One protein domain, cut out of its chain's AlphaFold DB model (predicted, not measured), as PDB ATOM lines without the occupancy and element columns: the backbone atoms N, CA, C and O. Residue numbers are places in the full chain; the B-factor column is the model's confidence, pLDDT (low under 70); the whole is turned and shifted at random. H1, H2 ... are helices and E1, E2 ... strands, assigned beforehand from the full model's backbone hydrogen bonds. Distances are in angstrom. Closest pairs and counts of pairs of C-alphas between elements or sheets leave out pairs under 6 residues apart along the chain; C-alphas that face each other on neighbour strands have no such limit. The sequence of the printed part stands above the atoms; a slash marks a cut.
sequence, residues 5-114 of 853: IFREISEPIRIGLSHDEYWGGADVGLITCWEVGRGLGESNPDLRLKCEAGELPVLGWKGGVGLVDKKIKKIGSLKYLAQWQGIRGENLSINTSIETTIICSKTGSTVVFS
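What this domain is: This is residues 5 to 114 of the 853 residues of a protein of Pseudomonas panacis (UniProt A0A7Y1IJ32). Two helices, H2 and H4, lie side by side in the core and run the same way; a small two-strand sheet, E1 and E3, packs on them, and a three-strand sheet, E2, E5 and E4, sits by the first residues of H4. H3 turns off where H2 and H4 end, H1 lies farthest out, near the first residues of H2, and a long unnamed stretch, residues 53 to 73, leads from H3 to E2. The printed part has 110 residues, with four named helices and five named strands in the order E1 H1 H2 H3 E2 H4 E3 E4 E5, of mixed class, helices and strands. The larger sheet is mixed, in the order E2 E5 E4; the smaller is antiparallel. The whole is compact, with a radius of gyration of the C-alphas of 13.8 A and spans of 44 by 31 by 20 A.

Where its parts are: E1 is residues 5 to 7, 7.0 A long, from C-alpha 5 at (29.628, -24.939, 7.402). H1, residues 19 to 23, is 6.3 A long. H2, residues 30 to 43, is the longest helix at 20.1 A and begins at (21.850, -23.439, 6.238). H3 is residues 45 to 52, 10.4 A, and E2 residues 74 to 76, 6.5 A. H4, residues 78 to 87, is 14.3 A long. E3, residues 92 to 95, measures 10.1 A; E4, residues 100 to 103, 10.4 A; E5, residues 110 to 113, 10.1 A, ending at C-alpha 113 at (26.372, -14.209, -1.669).

How they stand to each other: In the larger sheet E5 is the inner strand. It forms a hairpin with E4, antiparallel at 158 degrees, with N 113 and O 100 2.7 A apart, within hydrogen-bond range. E2 is parallel to E5 at 34 degrees, with N 76 and O 112 at 2.8 A. H4 is on this sheet but only grazes it, with residues 78 to 81. H2 and H4 touch at a shallow tilt of 31 degrees, the same way; their closest C-alphas, those of Gly 37 and Gly 86, are 4.2 A apart. H3 touches H4 at a steep tilt of 56 degrees, opposite ways, the closest C-alphas being those of Arg 48 and Ile 87, 5.6 A apart. H2 and H3 only just touch, and only at the corner, with 3 pairs of C-alphas within 8 A; the closest are those of Gly 41 and Arg 48, at 5.0 A. E1 and E3 are antiparallel at 166 degrees, with N 5 and O 94 at 2.9 A. The closest C-alphas of H4 and E3, those of Gln 85 and Leu 92, are 6.3 A apart. H1 and H2 are close but not clearly touching, with C-alphas 22 and 32 the closest, at 6.3 A. In the four helices every O i to N i+4 pair is within hydrogen-bond range.

The domain as a whole: The two C-alphas farthest apart, those of Gly 16 and Lys 71, are 44.7 A apart. The printed part has no cut. The links E1 to H1 and H3 to E2 are long, with 11 and 21 residues. The mean pLDDT of the printed part is 83.3; residues 22, 24, 60 and 66 to 73 are under 70.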
ATOM      1  N   ILE A   5      30.701 -23.963   7.220       88.75
ATOM      2  CA  ILE A   5      29.628 -24.939   7.402       88.75
ATOM      3  C   ILE A   5      29.781 -25.965   6.291       88.75
ATOM      4  O   ILE A   5      29.723 -25.618   5.107       88.75
ATOM      5  N   PHE A   6      30.016 -27.213   6.687       90.94
ATOM      6  CA  PHE A   6      30.241 -28.329   5.783       90.94
ATOM      7  C   PHE A   6      29.351 -29.514   6.153       90.94
ATOM      8  O   PHE A   6      29.158 -29.779   7.339       90.94
ATOM      9  N   ARG A   7      28.827 -30.217   5.144       91.50
ATOM     10  CA  ARG A   7      28.095 -31.476   5.322       91.50
ATOM     11  C   ARG A   7      28.179 -32.347   4.073       91.50
ATOM     12  O   ARG A   7      27.986 -31.837   2.966       91.50
ATOM     13  N   GLU A   8      28.442 -33.643   4.233       90.50
ATOM     14  CA  GLU A   8      28.524 -34.558   3.088       90.50
ATOM     15  C   GLU A   8      27.142 -34.968   2.569       90.50
ATOM     16  O   GLU A   8      26.215 -35.210   3.339       90.50
ATOM     17  N   ILE A   9      27.009 -35.112   1.247       91.06
ATOM     18  CA  ILE A   9      25.773 -35.565   0.589       91.06
ATOM     19  C   ILE A   9      25.355 -36.986   1.007       91.06
ATOM     20  O   ILE A   9      24.170 -37.319   0.986       91.06
ATOM     21  N   SER A  10      26.320 -37.811   1.419       87.31
ATOM     22  CA  SER A  10      26.128 -39.170   1.941       87.31
ATOM     23  C   SER A  10      25.422 -39.193   3.302       87.31
ATOM     24  O   SER A  10      24.853 -40.219   3.675       87.31
ATOM     25  N   GLU A  11      25.422 -38.079   4.042       87.94
ATOM     26  CA  GLU A  11      24.795 -38.013   5.356       87.94
ATOM     27  C   GLU A  11      23.257 -38.023   5.268       87.94
ATOM     28  O   GLU A  11      22.672 -37.394   4.371       87.94
ATOM     29  N   PRO A  12      22.575 -38.691   6.220       86.56
ATOM     30  CA  PRO A  12      21.119 -38.739   6.262       86.56
ATOM     31  C   PRO A  12      20.499 -37.385   6.641       86.56
ATOM     32  O   PRO A  12      21.072 -36.597   7.401       86.56
ATOM     33  N   ILE A  13      19.284 -37.134   6.141       87.56
ATOM     34  CA  ILE A  13      18.474 -35.961   6.508       87.56
ATOM     35  C   ILE A  13      18.113 -36.039   7.999       87.56
ATOM     36  O   ILE A  13      17.750 -37.104   8.500       87.56
ATOM     37  N   ARG A  14      18.205 -34.915   8.716       90.00
ATOM     38  CA  ARG A  14      17.855 -34.824  10.143       90.00
ATOM     39  C   ARG A  14      16.341 -34.920  10.343       90.00
ATOM     40  O   ARG A  14      15.585 -34.170   9.728       90.00
ATOM     41  N   ILE A  15      15.903 -35.780  11.261       83.62
ATOM     42  CA  ILE A  15      14.487 -36.020  11.582       83.62
ATOM     43  C   ILE A  15      14.282 -35.835  13.093       83.62
ATOM     44  O   ILE A  15      15.152 -36.208  13.875       83.62
ATOM     45  N   GLY A  16      13.132 -35.287  13.502       78.75
ATOM     46  CA  GLY A  16      12.705 -35.236  14.908       78.75
ATOM     47  C   GLY A  16      13.210 -34.042  15.727       78.75
ATOM     48  O   GLY A  16      13.128 -34.095  16.950       78.75
ATOM     49  N   LEU A  17      13.721 -32.987  15.084       82.94
ATOM     50  CA  LEU A  17      14.154 -31.753  15.756       82.94
ATOM     51  C   LEU A  17      12.998 -30.742  15.882       82.94
ATOM     52  O   LEU A  17      12.072 -30.724  15.068       82.94
ATOM     53  N   SER A  18      13.060 -29.878  16.893       76.25
ATOM     54  CA  SER A  18      12.151 -28.738  17.061       76.25
ATOM     55  C   SER A  18      12.448 -27.606  16.061       76.25
ATOM     56  O   SER A  18      13.507 -27.560  15.431       76.25
ATOM     57  N   HIS A  19      11.513 -26.661  15.902       70.75
ATOM     58  CA  HIS A  19      11.693 -25.526  14.984       70.75
ATOM     59  C   HIS A  19      12.938 -24.689  15.329       70.75
ATOM     60  O   HIS A  19      13.716 -24.346  14.434       70.75
ATOM     61  N   ASP A  20      13.175 -24.432  16.616       71.94
ATOM     62  CA  ASP A  20      14.334 -23.667  17.080       71.94
ATOM     63  C   ASP A  20      15.656 -24.410  16.836       71.94
ATOM     64  O   ASP A  20      16.664 -23.786  16.515       71.94
ATOM     65  N   GLU A  21      15.668 -25.743  16.880       74.06
ATOM     66  CA  GLU A  21      16.859 -26.542  16.559       74.06
ATOM     67  C   GLU A  21      17.157 -26.579  15.052       74.06
ATOM     68  O   GLU A  21      18.322 -26.612  14.650       74.06
ATOM     69  N   TYR A  22      16.127 -26.523  14.199       69.75
ATOM     70  CA  TYR A  22      16.305 -26.449  12.745       69.75
ATOM     71  C   TYR A  22      16.797 -25.081  12.256       69.75
ATOM     72  O   TYR A  22      17.463 -25.021  11.218       69.75
ATOM     73  N   TRP A  23      16.458 -23.990  12.947       75.06
ATOM     74  CA  TRP A  23      16.673 -22.626  12.439       75.06
ATOM     75  C   TRP A  23      17.548 -21.739  13.330       75.06
ATOM     76  O   TRP A  23      18.220 -20.847  12.809       75.06
ATOM     77  N   GLY A  24      17.580 -21.996  14.638       66.19
ATOM     78  CA  GLY A  24      18.351 -21.259  15.645       66.19
ATOM     79  C   GLY A  24      19.715 -21.872  15.991       66.19
ATOM     80  O   GLY A  24      20.433 -21.326  16.828       66.19
ATOM     81  N   GLY A  25      20.089 -22.989  15.355       72.50
ATOM     82  CA  GLY A  25      21.386 -23.651  15.529       72.50
ATOM     83  C   GLY A  25      22.589 -22.851  15.002       72.50
ATOM     84  O   GLY A  25      22.459 -21.797  14.375       72.50
ATOM     85  N   ALA A  26      23.802 -23.371  15.226       76.00
ATOM     86  CA  ALA A  26      25.062 -22.708  14.859       76.00
ATOM     87  C   ALA A  26      25.248 -22.473  13.343       76.00
ATOM     88  O   ALA A  26      26.076 -21.646  12.955       76.00
ATOM     89  N   ASP A  27      24.493 -23.188  12.504       80.88
ATOM     90  CA  ASP A  27      24.455 -23.066  11.047       80.88
ATOM     91  C   ASP A  27      23.378 -22.086  10.539       80.88
ATOM     92  O   ASP A  27      23.277 -21.865   9.333       80.88
ATOM     93  N   VAL A  28      22.573 -21.496  11.433       81.81
ATOM     94  CA  VAL A  28      21.527 -20.499  11.114       81.81
ATOM     95  C   VAL A  28      20.533 -21.011  10.049       81.81
ATOM     96  O   VAL A  28      20.052 -20.272   9.182       81.81
ATOM     97  N   GLY A  29      20.253 -22.319  10.077       83.62
ATOM     98  CA  GLY A  29      19.346 -23.008   9.159       83.62
ATOM     99  C   GLY A  29      19.904 -23.277   7.757       83.62
ATOM    100  O   GLY A  29      19.132 -23.625   6.860       83.62
ATOM    101  N   LEU A  30      21.215 -23.125   7.525       89.00
ATOM    102  CA  LEU A  30      21.850 -23.439   6.238       89.00
ATOM    103  C   LEU A  30      21.795 -24.936   5.915       89.00
ATOM    104  O   LEU A  30      21.527 -25.296   4.768       89.00
ATOM    105  N   ILE A  31      21.965 -25.801   6.916       90.94
ATOM    106  CA  ILE A  31      21.849 -27.252   6.740       90.94
ATOM    107  C   ILE A  31      20.411 -27.617   6.363       90.94
ATOM    108  O   ILE A  31      20.197 -28.386   5.431       90.94
ATOM    109  N   THR A  32      19.427 -26.995   7.016       89.00
ATOM    110  CA  THR A  32      17.999 -27.196   6.732       89.00
ATOM    111  C   THR A  32      17.659 -26.789   5.296       89.00
ATOM    112  O   THR A  32      16.974 -27.516   4.581       89.00
ATOM    113  N   CYS A  33      18.190 -25.657   4.820       88.50
ATOM    114  CA  CYS A  33      17.989 -25.206   3.439       88.50
ATOM    115  C   CYS A  33      18.604 -26.165   2.410       88.50
ATOM    116  O   CYS A  33      18.003 -26.406   1.365       88.50
ATOM    117  N   TRP A  34      19.778 -26.721   2.708       94.06
ATOM    118  CA  TRP A  34      20.442 -27.714   1.866       94.06
ATOM    119  C   TRP A  34      19.684 -29.050   1.823       94.06
ATOM    120  O   TRP A  34      19.467 -29.584   0.738       94.06
ATOM    121  N   GLU A  35      19.191 -29.543   2.965       91.56
ATOM    122  CA  GLU A  35      18.350 -30.751   3.050       91.56
ATOM    123  C   GLU A  35      17.054 -30.599   2.236       91.56
ATOM    124  O   GLU A  35      16.705 -31.481   1.451       91.56
ATOM    125  N   VAL A  36      16.382 -29.445   2.343       88.81
ATOM    126  CA  VAL A  36      15.213 -29.113   1.507       88.81
ATOM    127  C   VAL A  36      15.595 -29.065   0.023       88.81
ATOM    128  O   VAL A  36      14.844 -29.541  -0.827       88.81
ATOM    129  N   GLY A  37      16.771 -28.519  -0.301       90.00
ATOM    130  CA  GLY A  37      17.308 -28.501  -1.660       90.00
ATOM    131  C   GLY A  37      17.472 -29.902  -2.256       90.00
ATOM    132  O   GLY A  37      17.060 -30.119  -3.392       90.00
ATOM    133  N   ARG A  38      17.993 -30.864  -1.483       92.31
ATOM    134  CA  ARG A  38      18.137 -32.266  -1.916       92.31
ATOM    135  C   ARG A  38      16.795 -32.888  -2.295       92.31
ATOM    136  O   ARG A  38      16.664 -33.427  -3.390       92.31
ATOM    137  N   GLY A  39      15.783 -32.732  -1.438       88.75
ATOM    138  CA  GLY A  39      14.434 -33.237  -1.718       88.75
ATOM    139  C   GLY A  39      13.795 -32.590  -2.954       88.75
ATOM    140  O   GLY A  39      13.123 -33.259  -3.742       88.75
ATOM    141  N   LEU A  40      14.044 -31.296  -3.184       85.75
ATOM    142  CA  LEU A  40      13.599 -30.600  -4.398       85.75
ATOM    143  C   LEU A  40      14.315 -31.102  -5.660       85.75
ATOM    144  O   LEU A  40      13.679 -31.236  -6.701       85.75
ATOM    145  N   GLY A  41      15.615 -31.393  -5.578       88.19
ATOM    146  CA  GLY A  41      16.385 -31.949  -6.694       88.19
ATOM    147  C   GLY A  41      15.968 -33.375  -7.068       88.19
ATOM    148  O   GLY A  41      15.974 -33.720  -8.247       88.19
ATOM    149  N   GLU A  42      15.568 -34.191  -6.088       88.50
ATOM    150  CA  GLU A  42      15.046 -35.549  -6.313       88.50
ATOM    151  C   GLU A  42      13.624 -35.542  -6.892       88.50
ATOM    152  O   GLU A  42      13.320 -36.317  -7.798       88.50
ATOM    153  N   SER A  43      12.760 -34.647  -6.404       88.56
ATOM    154  CA  SER A  43      11.369 -34.535  -6.869       88.56
ATOM    155  C   SER A  43      11.212 -33.782  -8.196       88.56
ATOM    156  O   SER A  43      10.187 -33.938  -8.860       88.56
ATOM    157  N   ASN A  44      12.204 -32.984  -8.607       89.38
ATOM    158  CA  ASN A  44      12.155 -32.188  -9.832       89.38
ATOM    159  C   ASN A  44      13.465 -32.287 -10.649       89.38
ATOM    160  O   ASN A  44      14.339 -31.416 -10.538       89.38
ATOM    161  N   PRO A  45      13.594 -33.314 -11.517       89.44
ATOM    162  CA  PRO A  45      14.777 -33.518 -12.357       89.44
ATOM    163  C   PRO A  45      15.085 -32.334 -13.288       89.44
ATOM    164  O   PRO A  45      16.250 -31.997 -13.496       89.44
ATOM    165  N   ASP A  46      14.056 -31.647 -13.798       87.75
ATOM    166  CA  ASP A  46      14.219 -30.482 -14.678       87.75
ATOM    167  C   ASP A  46      14.845 -29.286 -13.948       87.75
ATOM    168  O   ASP A  46      15.644 -28.537 -14.517       87.75
ATOM    169  N   LEU A  47      14.477 -29.077 -12.681       88.00
ATOM    170  CA  LEU A  47      15.063 -28.035 -11.838       88.00
ATOM    171  C   LEU A  47      16.527 -28.350 -11.515       88.00
ATOM    172  O   LEU A  47      17.367 -27.449 -11.558       88.00
ATOM    173  N   ARG A  48      16.833 -29.623 -11.244       90.56
ATOM    174  CA  ARG A  48      18.199 -30.092 -11.010       90.56
ATOM    175  C   ARG A  48      19.097 -29.862 -12.224       90.56
ATOM    176  O   ARG A  48      20.145 -29.239 -12.069       90.56
ATOM    177  N   LEU A  49      18.651 -30.246 -13.421       89.19
ATOM    178  CA  LEU A  49      19.394 -30.025 -14.667       89.19
ATOM    179  C   LEU A  49      19.680 -28.535 -14.923       89.19
ATOM    180  O   LEU A  49      20.779 -28.181 -15.344       89.19
ATOM    181  N   LYS A  50      18.731 -27.639 -14.615       89.62
ATOM    182  CA  LYS A  50      18.940 -26.181 -14.719       89.62
ATOM    183  C   LYS A  50      20.014 -25.684 -13.749       89.62
ATOM    184  O   LYS A  50      20.899 -24.931 -14.149       89.62
ATOM    185  N   CYS A  51      19.970 -26.114 -12.489       89.75
ATOM    186  CA  CYS A  51      20.992 -25.747 -11.507       89.75
ATOM    187  C   CYS A  51      22.372 -26.330 -11.861       89.75
ATOM    188  O   CYS A  51      23.381 -25.644 -11.704       89.75
ATOM    189  N   GLU A  52      22.436 -27.565 -12.372       90.12
ATOM    190  CA  GLU A  52      23.671 -28.204 -12.857       90.12
ATOM    191  C   GLU A  52      24.265 -27.474 -14.070       90.12
ATOM    192  O   GLU A  52      25.482 -27.317 -14.150       90.12
ATOM    193  N   ALA A  53      23.420 -26.925 -14.948       89.06
ATOM    194  CA  ALA A  53      23.826 -26.059 -16.055       89.06
ATOM    195  C   ALA A  53      24.288 -24.651 -15.614       89.06
ATOM    196  O   ALA A  53      24.553 -23.792 -16.459       89.06
ATOM    197  N   GLY A  54      24.377 -24.378 -14.307       84.94
ATOM    198  CA  GLY A  54      24.805 -23.089 -13.762       84.94
ATOM    199  C   GLY A  54      23.720 -22.007 -13.784       84.94
ATOM    200  O   GLY A  54      24.031 -20.821 -13.629       84.94
ATOM    201  N   GLU A  55      22.452 -22.378 -13.992       91.06
ATOM    202  CA  GLU A  55      21.347 -21.436 -13.839       91.06
ATOM    203  C   GLU A  55      21.088 -21.152 -12.355       91.06
ATOM    204  O   GLU A  55      21.244 -22.012 -11.484       91.06
ATOM    205  N   LEU A  56      20.622 -19.937 -12.073       88.06
ATOM    206  CA  LEU A  56      20.137 -19.529 -10.757       88.06
ATOM    207  C   LEU A  56      18.607 -19.388 -10.817       88.06
ATOM    208  O   LEU A  56      18.113 -18.268 -10.962       88.06
ATOM    209  N   PRO A  57      17.825 -20.484 -10.765       83.94
ATOM    210  CA  PRO A  57      16.367 -20.404 -10.793       83.94
ATOM    211  C   PRO A  57      15.829 -19.675  -9.557       83.94
ATOM    212  O   PRO A  57      16.476 -19.610  -8.511       83.94
ATOM    213  N   VAL A  58      14.634 -19.100  -9.672       80.50
ATOM    214  CA  VAL A  58      13.967 -18.449  -8.537       80.50
ATOM    215  C   VAL A  58      13.507 -19.530  -7.553       80.50
ATOM    216  O   VAL A  58      12.710 -20.390  -7.911       80.50
ATOM    217  N   LEU A  59      14.053 -19.495  -6.333       79.56
ATOM    218  CA  LEU A  59      13.747 -20.406  -5.223       79.56
ATOM    219  C   LEU A  59      13.185 -19.600  -4.038       79.56
ATOM    220  O   LEU A  59      13.079 -18.377  -4.116       79.56
ATOM    221  N   GLY A  60      12.882 -20.265  -2.919       62.09
ATOM    222  CA  GLY A  60      12.346 -19.638  -1.699       62.09
ATOM    223  C   GLY A  60      13.301 -18.680  -0.967       62.09
ATOM    224  O   GLY A  60      12.914 -18.071   0.023       62.09
ATOM    225  N   TRP A  61      14.538 -18.519  -1.450       78.00
ATOM    226  CA  TRP A  61      15.545 -17.620  -0.884       78.00
ATOM    227  C   TRP A  61      16.055 -16.607  -1.922       78.00
ATOM    228  O   TRP A  61      16.000 -16.825  -3.133       78.00
ATOM    229  N   LYS A  62      16.604 -15.479  -1.454       73.94
ATOM    230  CA  LYS A  62      17.165 -14.430  -2.318       73.94
ATOM    231  C   LYS A  62      18.394 -14.957  -3.072       73.94
ATOM    232  O   LYS A  62      19.412 -15.230  -2.453       73.94
ATOM    233  N   GLY A  63      18.348 -15.028  -4.398       76.94
ATOM    234  CA  GLY A  63      19.517 -15.415  -5.206       76.94
ATOM    235  C   GLY A  63      19.198 -15.771  -6.654       76.94
ATOM    236  O   GLY A  63      20.036 -15.571  -7.526       76.94
ATOM    237  N   GLY A  64      17.963 -16.198  -6.928       81.19
ATOM    238  CA  GLY A  64      17.526 -16.538  -8.281       81.19
ATOM    239  C   GLY A  64      17.363 -15.339  -9.220       81.19
ATOM    240  O   GLY A  64      17.110 -14.203  -8.792       81.19
ATOM    241  N   VAL A  65      17.482 -15.598 -10.521       78.25
ATOM    242  CA  VAL A  65      17.408 -14.621 -11.613       78.25
ATOM    243  C   VAL A  65      16.448 -15.138 -12.691       78.25
ATOM    244  O   VAL A  65      16.722 -16.140 -13.344       78.25
ATOM    245  N   GLY A  66      15.303 -14.465 -12.858       64.81
ATOM    246  CA  GLY A  66      14.229 -14.882 -13.774       64.81
ATOM    247  C   GLY A  66      14.182 -14.156 -15.126       64.81
ATOM    248  O   GLY A  66      13.563 -14.666 -16.054       64.81
ATOM    249  N   LEU A  67      14.840 -12.997 -15.260       64.50
ATOM    250  CA  LEU A  67      14.850 -12.161 -16.472       64.50
ATOM    251  C   LEU A  67      16.293 -11.858 -16.906       64.50
ATOM    252  O   LEU A  67      17.200 -11.839 -16.075       64.50
ATOM    253  N   VAL A  68      16.510 -11.637 -18.209       56.97
ATOM    254  CA  VAL A  68      17.821 -11.251 -18.760       56.97
ATOM    255  C   VAL A  68      18.082  -9.791 -18.410       56.97
ATOM    256  O   VAL A  68      17.602  -8.894 -19.095       56.97
ATOM    257  N   ASP A  69      18.850  -9.562 -17.349       54.22
ATOM    258  CA  ASP A  69      19.208  -8.223 -16.893       54.22
ATOM    259  C   ASP A  69      20.732  -8.059 -16.967       54.22
ATOM    260  O   ASP A  69      21.489  -8.560 -16.128       54.22
ATOM    261  N   LYS A  70      21.207  -7.430 -18.052       51.47
ATOM    262  CA  LYS A  70      22.641  -7.371 -18.410       51.47
ATOM    263  C   LYS A  70      23.452  -6.337 -17.621       51.47
ATOM    264  O   LYS A  70      24.650  -6.204 -17.863       51.47
ATOM    265  N   LYS A  71      22.854  -5.608 -16.677       49.00
ATOM    266  CA  LYS A  71      23.567  -4.648 -15.823       49.00
ATOM    267  C   LYS A  71      22.882  -4.542 -14.466       49.00
ATOM    268  O   LYS A  71      21.913  -3.814 -14.377       49.00
ATOM    269  N   ILE A  72      23.403  -5.240 -13.452       54.88
ATOM    270  CA  ILE A  72      23.411  -4.911 -12.006       54.88
ATOM    271  C   ILE A  72      23.996  -6.136 -11.269       54.88
ATOM    272  O   ILE A  72      23.587  -7.271 -11.515       54.88
ATOM    273  N   LYS A  73      24.966  -5.928 -10.366       64.19
ATOM    274  CA  LYS A  73      25.401  -6.963  -9.408       64.19
ATOM    275  C   LYS A  73      24.272  -7.177  -8.393       64.19
ATOM    276  O   LYS A  73      23.905  -6.239  -7.692       64.19
ATOM    277  N   LYS A  74      23.718  -8.387  -8.306       74.94
ATOM    278  CA  LYS A  74      22.634  -8.728  -7.369       74.94
ATOM    279  C   LYS A  74      23.220  -9.345  -6.098       74.94
ATOM    280  O   LYS A  74      24.181 -10.098  -6.167       74.94
ATOM    281  N   ILE A  75      22.637  -9.060  -4.937       80.06
ATOM    282  CA  ILE A  75      23.060  -9.671  -3.664       80.06
ATOM    283  C   ILE A  75      22.126 -10.843  -3.342       80.06
ATOM    284  O   ILE A  75      20.916 -10.625  -3.243       80.06
ATOM    285  N   GLY A  76      22.663 -12.049  -3.161       80.44
ATOM    286  CA  GLY A  76      21.947 -13.259  -2.742       80.44
ATOM    287  C   GLY A  76      22.212 -13.632  -1.275       80.44
ATOM    288  O   GLY A  76      23.145 -13.127  -0.659       80.44
ATOM    289  N   SER A  77      21.385 -14.503  -0.696       87.44
ATOM    290  CA  SER A  77      21.539 -15.017   0.668       87.44
ATOM    291  C   SER A  77      22.287 -16.352   0.688       87.44
ATOM    292  O   SER A  77      22.144 -17.177  -0.214       87.44
ATOM    293  N   LEU A  78      23.030 -16.616   1.763       88.62
ATOM    294  CA  LEU A  78      23.710 -17.904   1.948       88.62
ATOM    295  C   LEU A  78      22.725 -19.089   2.005       88.62
ATOM    296  O   LEU A  78      23.066 -20.187   1.580       88.62
ATOM    297  N   LYS A  79      21.478 -18.862   2.446       90.56
ATOM    298  CA  LYS A  79      20.404 -19.875   2.442       90.56
ATOM    299  C   LYS A  79      19.997 -20.302   1.033       90.56
ATOM    300  O   LYS A  79      19.766 -21.486   0.800       90.56
ATOM    301  N   TYR A  80      19.982 -19.363   0.083       91.94
ATOM    302  CA  TYR A  80      19.800 -19.695  -1.329       91.94
ATOM    303  C   TYR A  80      20.951 -20.552  -1.837       91.94
ATOM    304  O   TYR A  80      20.715 -21.572  -2.474       91.94
ATOM    305  N   LEU A  81      22.190 -20.160  -1.527       90.94
ATOM    306  CA  LEU A  81      23.378 -20.893  -1.955       90.94
ATOM    307  C   LEU A  81      23.386 -22.332  -1.407       90.94
ATOM    308  O   LEU A  81      23.664 -23.263  -2.158       90.94
ATOM    309  N   ALA A  82      22.994 -22.518  -0.143       91.69
ATOM    310  CA  ALA A  82      22.860 -23.833   0.485       91.69
ATOM    311  C   ALA A  82      21.785 -24.690  -0.197       91.69
ATOM    312  O   ALA A  82      22.030 -25.845  -0.540       91.69
ATOM    313  N   GLN A  83      20.606 -24.114  -0.452       92.94
ATOM    314  CA  GLN A  83      19.527 -24.807  -1.158       92.94
ATOM    315  C   GLN A  83      19.924 -25.165  -2.597       92.94
ATOM    316  O   GLN A  83      19.610 -26.253  -3.073       92.94
ATOM    317  N   TRP A  84      20.649 -24.278  -3.278       94.00
ATOM    318  CA  TRP A  84      21.128 -24.485  -4.641       94.00
ATOM    319  C   TRP A  84      22.194 -25.591  -4.728       94.00
ATOM    320  O   TRP A  84      22.093 -26.442  -5.610       94.00
ATOM    321  N   GLN A  85      23.143 -25.661  -3.779       94.31
ATOM    322  CA  GLN A  85      24.065 -26.805  -3.634       94.31
ATOM    323  C   GLN A  85      23.296 -28.117  -3.385       94.31
ATOM    324  O   GLN A  85      23.604 -29.143  -3.991       94.31
ATOM    325  N   GLY A  86      22.245 -28.071  -2.558       92.69
ATOM    326  CA  GLY A  86      21.389 -29.227  -2.271       92.69
ATOM    327  C   GLY A  86      20.653 -29.754  -3.506       92.69
ATOM    328  O   GLY A  86      20.664 -30.957  -3.752       92.69
ATOM    329  N   ILE A  87      20.078 -28.866  -4.327       93.88
ATOM    330  CA  ILE A  87      19.379 -29.238  -5.575       93.88
ATOM    331  C   ILE A  87      20.322 -29.931  -6.567       93.88
ATOM    332  O   ILE A  87      19.907 -30.853  -7.266       93.88
ATOM    333  N   ARG A  88      21.592 -29.512  -6.613       92.75
ATOM    334  CA  ARG A  88      22.633 -30.097  -7.480       92.75
ATOM    335  C   ARG A  88      23.178 -31.430  -6.954       92.75
ATOM    336  O   ARG A  88      23.973 -32.071  -7.632       92.75
ATOM    337  N   GLY A  89      22.758 -31.860  -5.762       89.75
ATOM    338  CA  GLY A  89      23.285 -33.057  -5.110       89.75
ATOM    339  C   GLY A  89      24.750 -32.913  -4.685       89.75
ATOM    340  O   GLY A  89      25.479 -33.900  -4.675       89.75
ATOM    341  N   GLU A  90      25.194 -31.695  -4.367       92.25
ATOM    342  CA  GLU A  90      26.562 -31.409  -3.921       92.25
ATOM    343  C   GLU A  90      26.667 -31.430  -2.389       92.25
ATOM    344  O   GLU A  90      25.681 -31.228  -1.675       92.25
ATOM    345  N   ASN A  91      27.884 -31.620  -1.871       94.06
ATOM    346  CA  ASN A  91      28.173 -31.394  -0.454       94.06
ATOM    347  C   ASN A  91      27.844 -29.940  -0.083       94.06
ATOM    348  O   ASN A  91      28.170 -29.015  -0.833       94.06
ATOM    349  N   LEU A  92      27.253 -29.728   1.094       93.25
ATOM    350  CA  LEU A  92      27.130 -28.383   1.646       93.25
ATOM    351  C   LEU A  92      28.535 -27.893   1.983       93.25
ATOM    352  O   LEU A  92      29.240 -28.539   2.752       93.25
ATOM    353  N   SER A  93      28.948 -26.764   1.416       91.44
ATOM    354  CA  SER A  93      30.228 -26.134   1.739       91.44
ATOM    355  C   SER A  93      30.098 -24.630   1.566       91.44
ATOM    356  O   SER A  93      30.131 -24.110   0.446       91.44
ATOM    357  N   ILE A  94      29.885 -23.930   2.681       90.00
ATOM    358  CA  ILE A  94      29.697 -22.477   2.707       90.00
ATOM    359  C   ILE A  94      30.584 -21.876   3.788       90.00
ATOM    360  O   ILE A  94      30.472 -22.215   4.966       90.00
ATOM    361  N   ASN A  95      31.441 -20.939   3.384       85.50
ATOM    362  CA  ASN A  95      32.172 -20.098   4.318       85.50
ATOM    363  C   ASN A  95      31.363 -18.824   4.583       85.50
ATOM    364  O   ASN A  95      31.179 -18.002   3.688       85.50
ATOM    365  N   THR A  96      30.867 -18.648   5.808       82.31
ATOM    366  CA  THR A  96      30.023 -17.499   6.166       82.31
ATOM    367  C   THR A  96      30.804 -16.187   6.234       82.31
ATOM    368  O   THR A  96      30.190 -15.134   6.341       82.31
ATOM    369  N   SER A  97      32.135 -16.219   6.194       77.25
ATOM    370  CA  SER A  97      33.001 -15.037   6.294       77.25
ATOM    371  C   SER A  97      33.528 -14.547   4.939       77.25
ATOM    372  O   SER A  97      34.215 -13.529   4.898       77.25
ATOM    373  N   ILE A  98      33.238 -15.256   3.841       78.81
ATOM    374  CA  ILE A  98      33.753 -14.952   2.498       78.81
ATOM    375  C   ILE A  98      32.585 -14.741   1.536       78.81
ATOM    376  O   ILE A  98      31.639 -15.527   1.504       78.81
ATOM    377  N   GLU A  99      32.659 -13.692   0.717       84.75
ATOM    378  CA  GLU A  99      31.668 -13.465  -0.334       84.75
ATOM    379  C   GLU A  99      31.864 -14.453  -1.488       84.75
ATOM    380  O   GLU A  99      32.941 -14.545  -2.078       84.75
ATOM    381  N   THR A 100      30.809 -15.183  -1.839       85.00
ATOM    382  CA  THR A 100      30.818 -16.110  -2.978       85.00
ATOM    383  C   THR A 100      30.108 -15.461  -4.157       85.00
ATOM    384  O   THR A 100      28.970 -15.032  -4.021       85.00
ATOM    385  N   THR A 101      30.744 -15.389  -5.325       88.12
ATOM    386  CA  THR A 101      30.134 -14.787  -6.523       88.12
ATOM    387  C   THR A 101      29.840 -15.852  -7.576       88.12
ATOM    388  O   THR A 101      30.740 -16.594  -7.954       88.12
ATOM    389  N   ILE A 102      28.602 -15.904  -8.078       87.31
ATOM    390  CA  ILE A 102      28.172 -16.812  -9.152       87.31
ATOM    391  C   ILE A 102      27.584 -15.996 -10.305       87.31
ATOM    392  O   ILE A 102      26.811 -15.062 -10.091       87.31
ATOM    393  N   ILE A 103      27.937 -16.349 -11.540       87.81
ATOM    394  CA  ILE A 103      27.348 -15.775 -12.753       87.81
ATOM    395  C   ILE A 103      26.306 -16.763 -13.277       87.81
ATOM    396  O   ILE A 103      26.642 -17.903 -13.581       87.81
ATOM    397  N   CYS A 104      25.048 -16.334 -13.374       86.31
ATOM    398  CA  CYS A 104      23.967 -17.176 -13.887       86.31
ATOM    399  C   CYS A 104      24.165 -17.447 -15.385       86.31
ATOM    400  O   CYS A 104      24.160 -16.504 -16.181       86.31
ATOM    401  N   SER A 105      24.278 -18.716 -15.783       85.88
ATOM    402  CA  SER A 105      24.540 -19.110 -17.178       85.88
ATOM    403  C   SER A 105      23.420 -18.711 -18.151       85.88
ATOM    404  O   SER A 105      23.695 -18.354 -19.293       85.88
ATOM    405  N   LYS A 106      22.162 -18.691 -17.690       81.69
ATOM    406  CA  LYS A 106      20.986 -18.331 -18.503       81.69
ATOM    407  C   LYS A 106      20.816 -16.834 -18.752       81.69
ATOM    408  O   LYS A 106      20.326 -16.434 -19.803       81.69
ATOM    409  N   THR A 107      21.154 -16.000 -17.772       81.31
ATOM    410  CA  THR A 107      20.852 -14.552 -17.809       81.31
ATOM    411  C   THR A 107      22.100 -13.681 -17.925       81.31
ATOM    412  O   THR A 107      22.000 -12.521 -18.321       81.31
ATOM    413  N   GLY A 108      23.278 -14.225 -17.606       78.00
ATOM    414  CA  GLY A 108      24.543 -13.494 -17.530       78.00
ATOM    415  C   GLY A 108      24.683 -12.608 -16.287       78.00
ATOM    416  O   GLY A 108      25.699 -11.932 -16.139       78.00
ATOM    417  N   SER A 109      23.692 -12.581 -15.389       81.00
ATOM    418  CA  SER A 109      23.714 -11.728 -14.199       81.00
ATOM    419  C   SER A 109      24.669 -12.271 -13.128       81.00
ATOM    420  O   SER A 109      24.675 -13.466 -12.827       81.00
ATOM    421  N   THR A 110      25.458 -11.380 -12.525       83.25
ATOM    422  CA  THR A 110      26.379 -11.698 -11.423       83.25
ATOM    423  C   THR A 110      25.671 -11.563 -10.074       83.25
ATOM    424  O   THR A 110      25.154 -10.489  -9.752       83.25
ATOM    425  N   VAL A 111      25.681 -12.627  -9.270       83.44
ATOM    426  CA  VAL A 111      25.099 -12.671  -7.924       83.44
ATOM    427  C   VAL A 111      26.199 -12.878  -6.885       83.44
ATOM    428  O   VAL A 111      26.973 -13.824  -6.993       83.44
ATOM    429  N   VAL A 112      26.266 -12.001  -5.884       87.50
ATOM    430  CA  VAL A 112      27.214 -12.068  -4.761       87.50
ATOM    431  C   VAL A 112      26.470 -12.525  -3.504       87.50
ATOM    432  O   VAL A 112      25.476 -11.914  -3.118       87.50
ATOM    433  N   PHE A 113      26.931 -13.601  -2.874       85.62
ATOM    434  CA  PHE A 113      26.372 -14.209  -1.669       85.62
ATOM    435  C   PHE A 113      27.272 -13.900  -0.471       85.62
ATOM    436  O   PHE A 113      28.428 -14.320  -0.456       85.62
ATOM    437  N   SER A 114      26.758 -13.188   0.534       82.31
ATOM    438  CA  SER A 114      27.515 -12.825   1.740       82.31
ATOM    439  C   SER A 114      26.645 -12.840   3.002       82.31
ATOM    440  O   SER A 114      25.418 -12.932   2.934       82.31
TER     441      SER A 114